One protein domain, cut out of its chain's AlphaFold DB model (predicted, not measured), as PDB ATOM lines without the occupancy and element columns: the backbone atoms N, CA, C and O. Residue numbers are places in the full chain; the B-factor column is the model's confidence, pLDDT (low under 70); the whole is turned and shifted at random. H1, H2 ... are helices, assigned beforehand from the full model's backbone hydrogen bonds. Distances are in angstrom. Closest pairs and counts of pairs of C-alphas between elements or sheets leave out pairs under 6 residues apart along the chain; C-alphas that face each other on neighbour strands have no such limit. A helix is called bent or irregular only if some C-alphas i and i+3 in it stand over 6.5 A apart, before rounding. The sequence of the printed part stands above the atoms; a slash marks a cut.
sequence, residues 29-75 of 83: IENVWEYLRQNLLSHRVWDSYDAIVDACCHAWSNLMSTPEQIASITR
ATOM      1  N   ILE A  29     -27.773 -19.528  47.039       80.88
ATOM      2  CA  ILE A  29     -28.895 -20.464  47.120       80.88
ATOM      3  C   ILE A  29     -29.412 -20.863  45.735       80.88
ATOM      4  O   ILE A  29     -29.724 -22.029  45.532       80.88
ATOM      5  N   GLU A  30     -29.451 -19.957  44.754       83.75
ATOM      6  CA  GLU A  30     -29.877 -20.339  43.397       83.75
ATOM      7  C   GLU A  30     -28.878 -21.287  42.731       83.75
ATOM      8  O   GLU A  30     -29.294 -22.233  42.081       83.75
ATOM      9  N   ASN A  31     -27.572 -21.108  42.959       82.75
ATOM     10  CA  ASN A  31     -26.552 -22.047  42.489       82.75
ATOM     11  C   ASN A  31     -26.719 -23.428  43.131       82.75
ATOM     12  O   ASN A  31     -26.562 -24.439  42.452       82.75
ATOM     13  N   VAL A  32     -27.046 -23.474  44.426       85.31
ATOM     14  CA  VAL A  32     -27.362 -24.730  45.117       85.31
ATOM     15  C   VAL A  32     -28.590 -25.388  44.489       85.31
ATOM     16  O   VAL A  32     -28.546 -26.573  44.171       85.31
ATOM     17  N   TRP A  33     -29.658 -24.632  44.241       83.81
ATOM     18  CA  TRP A  33     -30.860 -25.166  43.604       83.81
ATOM     19  C   TRP A  33     -30.629 -25.632  42.167       83.81
ATOM     20  O   TRP A  33     -31.120 -26.698  41.801       83.81
ATOM     21  N   GLU A  34     -29.863 -24.894  41.368       86.44
ATOM     22  CA  GLU A  34     -29.469 -25.315  40.019       86.44
ATOM     23  C   GLU A  34     -28.631 -26.597  40.060       86.44
ATOM     24  O   GLU A  34     -28.903 -27.534  39.310       86.44
ATOM     25  N   TYR A  35     -27.676 -26.698  40.991       85.81
ATOM     26  CA  TYR A  35     -26.884 -27.912  41.188       85.81
ATOM     27  C   TYR A  35     -27.762 -29.122  41.536       85.81
ATOM     28  O   TYR A  35     -27.619 -30.186  40.928       85.81
ATOM     29  N   LEU A  36     -28.686 -28.970  42.491       87.19
ATOM     30  CA  LEU A  36     -29.601 -30.038  42.899       87.19
ATOM     31  C   LEU A  36     -30.526 -30.443  41.748       87.19
ATOM     32  O   LEU A  36     -30.721 -31.636  41.508       87.19
ATOM     33  N   ARG A  37     -31.043 -29.465  40.996       85.94
ATOM     34  CA  ARG A  37     -31.898 -29.719  39.837       85.94
ATOM     35  C   ARG A  37     -31.150 -30.527  38.783       85.94
ATOM     36  O   ARG A  37     -31.613 -31.602  38.426       85.94
ATOM     37  N   GLN A  38     -29.976 -30.070  38.359       84.25
ATOM     38  CA  GLN A  38     -29.206 -30.718  37.294       84.25
ATOM     39  C   GLN A  38     -28.712 -32.121  37.667       84.25
ATOM     40  O   GLN A  38     -28.738 -33.012  36.823       84.25
ATOM     41  N   ASN A  39     -28.277 -32.341  38.912       80.94
ATOM     42  CA  ASN A  39     -27.626 -33.601  39.293       80.94
ATOM     43  C   ASN A  39     -28.576 -34.644  39.885       80.94
ATOM     44  O   ASN A  39     -28.361 -35.840  39.702       80.94
ATOM     45  N   LEU A  40     -29.599 -34.219  40.629       77.00
ATOM     46  CA  LEU A  40     -30.412 -35.133  41.435       77.00
ATOM     47  C   LEU A  40     -31.863 -35.228  40.956       77.00
ATOM     48  O   LEU A  40     -32.502 -36.249  41.211       77.00
ATOM     49  N   LEU A  41     -32.367 -34.216  40.238       78.12
ATOM     50  CA  LEU A  41     -33.791 -34.119  39.895       78.12
ATOM     51  C   LEU A  41     -34.078 -34.180  38.382       78.12
ATOM     52  O   LEU A  41     -35.068 -34.775  37.980       78.12
ATOM     53  N   SER A  42     -33.226 -33.639  37.510       77.06
ATOM     54  CA  SER A  42     -33.544 -33.436  36.084       77.06
ATOM     55  C   SER A  42     -33.665 -34.705  35.229       77.06
ATOM     56  O   SER A  42     -34.211 -34.622  34.134       77.06
ATOM     57  N   HIS A  43     -33.182 -35.867  35.682       74.94
ATOM     58  CA  HIS A  43     -33.175 -37.115  34.892       74.94
ATOM     59  C   HIS A  43     -34.106 -38.209  35.440       74.94
ATOM     60  O   HIS A  43     -33.922 -39.386  35.129       74.94
ATOM     61  N   ARG A  44     -35.082 -37.857  36.283       78.75
ATOM     62  CA  ARG A  44     -36.019 -38.818  36.882       78.75
ATOM     63  C   ARG A  44     -37.452 -38.476  36.495       78.75
ATOM     64  O   ARG A  44     -37.836 -37.312  36.503       78.75
ATOM     65  N   VAL A  45     -38.232 -39.499  36.158       79.56
ATOM     66  CA  VAL A  45     -39.694 -39.406  36.057       79.56
ATOM     67  C   VAL A  45     -40.246 -39.891  37.391       79.56
ATOM     68  O   VAL A  45     -39.830 -40.946  37.868       79.56
ATOM     69  N   TRP A  46     -41.119 -39.101  38.013       83.50
ATOM     70  CA  TRP A  46     -41.697 -39.419  39.318       83.50
ATOM     71  C   TRP A  46     -43.160 -39.821  39.171       83.50
ATOM     72  O   TRP A  46     -43.917 -39.151  38.470       83.50
ATOM     73  N   ASP A  47     -43.550 -40.885  39.870       85.19
ATOM     74  CA  ASP A  47     -44.905 -41.445  39.811       85.19
ATOM     75  C   ASP A  47     -45.922 -40.658  40.653       85.19
ATOM     76  O   ASP A  47     -47.129 -40.748  40.427       85.19
ATOM     77  N   SER A  48     -45.456 -39.875  41.633       90.56
ATOM     78  CA  SER A  48     -46.308 -39.085  42.524       90.56
ATOM     79  C   SER A  48     -45.632 -37.792  42.976       90.56
ATOM     80  O   SER A  48     -44.409 -37.658  42.943       90.56
ATOM     81  N   TYR A  49     -46.442 -36.835  43.435       89.00
ATOM     82  CA  TYR A  49     -45.935 -35.596  44.023       89.00
ATOM     83  C   TYR A  49     -45.090 -35.861  45.276       89.00
ATOM     84  O   TYR A  49     -44.015 -35.280  45.418       89.00
ATOM     85  N   ASP A  50     -45.521 -36.787  46.136       91.94
ATOM     86  CA  ASP A  50     -44.767 -37.161  47.336       91.94
ATOM     87  C   ASP A  50     -43.376 -37.706  46.983       91.94
ATOM     88  O   ASP A  50     -42.395 -37.327  47.614       91.94
ATOM     89  N   ALA A  51     -43.246 -38.478  45.895       88.81
ATOM     90  CA  ALA A  51     -41.947 -38.963  45.428       88.81
ATOM     91  C   ALA A  51     -40.999 -37.826  44.992       88.81
ATOM     92  O   ALA A  51     -39.779 -37.947  45.132       88.81
ATOM     93  N   ILE A  52     -41.537 -36.710  44.485       88.12
ATOM     94  CA  ILE A  52     -40.754 -35.511  44.148       88.12
ATOM     95  C   ILE A  52     -40.274 -34.829  45.431       88.12
ATOM     96  O   ILE A  52     -39.097 -34.471  45.536       88.12
ATOM     97  N   VAL A  53     -41.172 -34.649  46.402       90.69
ATOM     98  CA  VAL A  53     -40.867 -33.985  47.678       90.69
ATOM     99  C   VAL A  53     -39.836 -34.789  48.462       90.69
ATOM    100  O   VAL A  53     -38.826 -34.223  48.883       90.69
ATOM    101  N   ASP A  54     -40.021 -36.101  48.575       90.88
ATOM    102  CA  ASP A  54     -39.075 -36.996  49.242       90.88
ATOM    103  C   ASP A  54     -37.703 -36.949  48.569       90.88
ATOM    104  O   ASP A  54     -36.682 -36.777  49.239       90.88
ATOM    105  N   ALA A  55     -37.652 -37.005  47.234       88.56
ATOM    106  CA  ALA A  55     -36.399 -36.882  46.497       88.56
ATOM    107  C   ALA A  55     -35.694 -35.541  46.769       88.56
ATOM    108  O   ALA A  55     -34.474 -35.521  46.953       88.56
ATOM    109  N   CYS A  56     -36.439 -34.434  46.846       87.69
ATOM    110  CA  CYS A  56     -35.891 -33.125  47.208       87.69
ATOM    111  C   CYS A  56     -35.343 -33.107  48.645       87.69
ATOM    112  O   CYS A  56     -34.228 -32.629  48.869       87.69
ATOM    113  N   CYS A  57     -36.080 -33.661  49.609       90.19
ATOM    114  CA  CYS A  57     -35.666 -33.751  51.011       90.19
ATOM    115  C   CYS A  57     -34.394 -34.590  51.184       90.19
ATOM    116  O   CYS A  57     -33.463 -34.184  51.890       90.19
ATOM    117  N   HIS A  58     -34.312 -35.729  50.498       89.50
ATOM    118  CA  HIS A  58     -33.121 -36.575  50.489       89.50
ATOM    119  C   HIS A  58     -31.927 -35.875  49.837       89.50
ATOM    120  O   HIS A  58     -30.827 -35.888  50.389       89.50
ATOM    121  N   ALA A  59     -32.137 -35.216  48.696       89.19
ATOM    122  CA  ALA A  59     -31.104 -34.464  47.994       89.19
ATOM    123  C   ALA A  59     -30.511 -33.347  48.871       89.19
ATOM    124  O   ALA A  59     -29.289 -33.207  48.963       89.19
ATOM    125  N   TRP A  60     -31.366 -32.597  49.567       88.50
ATOM    126  CA  TRP A  60     -30.946 -31.549  50.494       88.50
ATOM    127  C   TRP A  60     -30.193 -32.102  51.711       88.50
ATOM    128  O   TRP A  60     -29.141 -31.580  52.078       88.50
ATOM    129  N   SER A  61     -30.687 -33.188  52.309       89.38
ATOM    130  CA  SER A  61     -30.050 -33.828  53.472       89.38
ATOM    131  C   SER A  61     -28.662 -34.388  53.139       89.38
ATOM    132  O   SER A  61     -27.714 -34.220  53.912       89.38
ATOM    133  N   ASN A  62     -28.504 -34.986  51.955       87.19
ATOM    134  CA  ASN A  62     -27.210 -35.459  51.464       87.19
ATOM    135  C   ASN A  62     -26.234 -34.303  51.222       87.19
ATOM    136  O   ASN A  62     -25.058 -34.399  51.574       87.19
ATOM    137  N   LEU A  63     -26.723 -33.191  50.664       85.88
ATOM    138  CA  LEU A  63     -25.913 -31.993  50.462       85.88
ATOM    139  C   LEU A  63     -25.437 -31.410  51.805       85.88
ATOM    140  O   LEU A  63     -24.258 -31.097  51.947       85.88
ATOM    141  N   MET A  64     -26.319 -31.328  52.805       86.12
ATOM    142  CA  MET A  64     -25.982 -30.864  54.161       86.12
ATOM    143  C   MET A  64     -24.969 -31.757  54.876       86.12
ATOM    144  O   MET A  64     -24.186 -31.273  55.690       86.12
ATOM    145  N   SER A  65     -24.935 -33.045  54.535       88.31
ATOM    146  CA  SER A  65     -23.938 -33.985  55.055       88.31
ATOM    147  C   SER A  65     -22.542 -33.773  54.447       88.31
ATOM    148  O   SER A  65     -21.572 -34.337  54.948       88.31
ATOM    149  N   THR A  66     -22.418 -32.945  53.399       84.19
ATOM    150  CA  THR A  66     -21.162 -32.702  52.670       84.19
ATOM    151  C   THR A  66     -20.837 -31.199  52.606       84.19
ATOM    152  O   THR A  66     -20.975 -30.560  51.557       84.19
ATOM    153  N   PRO A  67     -20.369 -30.594  53.715       78.69
ATOM    154  CA  PRO A  67     -20.127 -29.151  53.792       78.69
ATOM    155  C   PRO A  67     -19.077 -28.644  52.787       78.69
ATOM    156  O   PRO A  67     -19.191 -27.519  52.303       78.69
ATOM    157  N   GLU A  68     -18.096 -29.467  52.403       79.75
ATOM    158  CA  GLU A  68     -17.111 -29.098  51.374       79.75
ATOM    159  C   GLU A  68     -17.735 -28.919  49.983       79.75
ATOM    160  O   GLU A  68     -17.348 -28.031  49.220       79.75
ATOM    161  N   GLN A  69     -18.745 -29.724  49.656       79.12
ATOM    162  CA  GLN A  69     -19.454 -29.646  48.383       79.12
ATOM    163  C   GLN A  69     -20.309 -28.380  48.318       79.12
ATOM    164  O   GLN A  69     -20.294 -27.678  47.306       79.12
ATOM    165  N   ILE A  70     -20.970 -28.025  49.427       80.62
ATOM    166  CA  ILE A  70     -21.648 -26.733  49.582       80.62
ATOM    167  C   ILE A  70     -20.640 -25.599  49.401       80.62
ATOM    168  O   ILE A  70     -20.878 -24.695  48.601       80.62
ATOM    169  N   ALA A  71     -19.487 -25.646  50.073       79.69
ATOM    170  CA  ALA A  71     -18.453 -24.623  49.930       79.69
ATOM    171  C   ALA A  71     -17.995 -24.470  48.468       79.69
ATOM    172  O   ALA A  71     -17.862 -23.351  47.989       79.69
ATOM    173  N   SER A  72     -17.836 -25.564  47.724       80.75
ATOM    174  CA  SER A  72     -17.460 -25.534  46.302       80.75
ATOM    175  C   SER A  72     -18.536 -24.908  45.400       80.75
ATOM    176  O   SER A  72     -18.229 -24.042  44.582       80.75
ATOM    177  N   ILE A  73     -19.813 -25.264  45.592       78.25
ATOM    178  CA  ILE A  73     -20.955 -24.718  44.826       78.25
ATOM    179  C   ILE A  73     -21.161 -23.222  45.113       78.25
ATOM    180  O   ILE A  73     -21.563 -22.442  44.242       78.25
ATOM    181  N   THR A  74     -20.891 -22.817  46.351       74.06
ATOM    182  CA  THR A  74     -21.117 -21.454  46.846       74.06
ATOM    183  C   THR A  74     -19.917 -20.527  46.645       74.06
ATOM    184  O   THR A  74     -20.080 -19.306  46.661       74.06
ATOM    185  N   ARG A  75     -18.725 -21.072  46.372       66.12
ATOM    186  CA  ARG A  75     -17.488 -20.324  46.117       66.12
ATOM    187  C   ARG A  75     -17.514 -19.686  44.726       66.12
ATOM    188  O   ARG A  75     -16.931 -20.189  43.770       66.12
TER     189      ARG A  75
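This is residues 29 to 75 of the 83 residues of an uncharacterized protein of Roseomonas pecuniae (UniProt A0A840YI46). A long helix, H2, lies along most of the length of this small all-helix domain; a shorter helix, H1, packs slantwise on part of it with its residues 36 to 41, and a small third helix, H3, turns back beyond the last residue of H2 to pack on H1. Between H1 and H2, residues 42 to 48 loop out to the end of the domain where H2 begins. The printed part has 47 residues with three named helices, in the order H1, H2, H3, and no named strand. It is only just compact, close to loose, with a radius of gyration of the C-alphas of 11.2 A. The C-alphas span 35 by 17 by 14 A, only just a rod.

H1, residues 29 to 41, and H2, residues 49 to 64, touch, and their closest C-alphas, those of Leu 40 and Ala 59, are 6.6 A apart. H1 touches H2 with residues 36 to 41 alone, and H2 touches H1 with residues 55 to 60 alone. The two helices run opposite ways at a steep tilt of 61 degrees. H1 also touches H3, residues 67 to 74, where the closest C-alphas, those of Val 32 and Ile 73, are 6.4 A apart. H1 and H3 run opposite ways at a steep tilt of 69.8 degrees, close to about perpendicular. H2 and H3 only just touch, with 3 pairs of C-alphas within 8 A, and only at the corner by their link. Their closest C-alphas are those of Leu 63 and Ile 70, 6.8 A apart, and their lines are about perpendicular at 75 degrees. In H1, H2 and H3 every O i to N i+4 pair is within hydrogen-bond range.

H1 begins at C-alpha 29 at (-28.895, -20.464, 47.120) and measures 16.2 A from first to last C-alpha. It is neither bent nor irregular, but only just: C-alphas 38 and 41 are 6.3 A apart. H2, the longest helix with 16 residues, begins at C-alpha 49 at (-45.935, -35.596, 44.023) and measures 22.9 A. H3, with 8 residues, measures 10.4 A and ends at C-alpha 74 at (-21.117, -21.454, 46.846).

The two C-alphas farthest apart, those of Asp 47 and Arg 75, are 35.2 A apart, while the first and last printed C-alphas, those of Ile 29 and Arg 75, are 11.5 A apart. The link from H1 to H2 is short, with 7 residues, and the link from H2 to H3 is tight, with 2. The printed part has no cut. The mean pLDDT of the printed part is 83.9, and residue 75 is the one printed residue under 70.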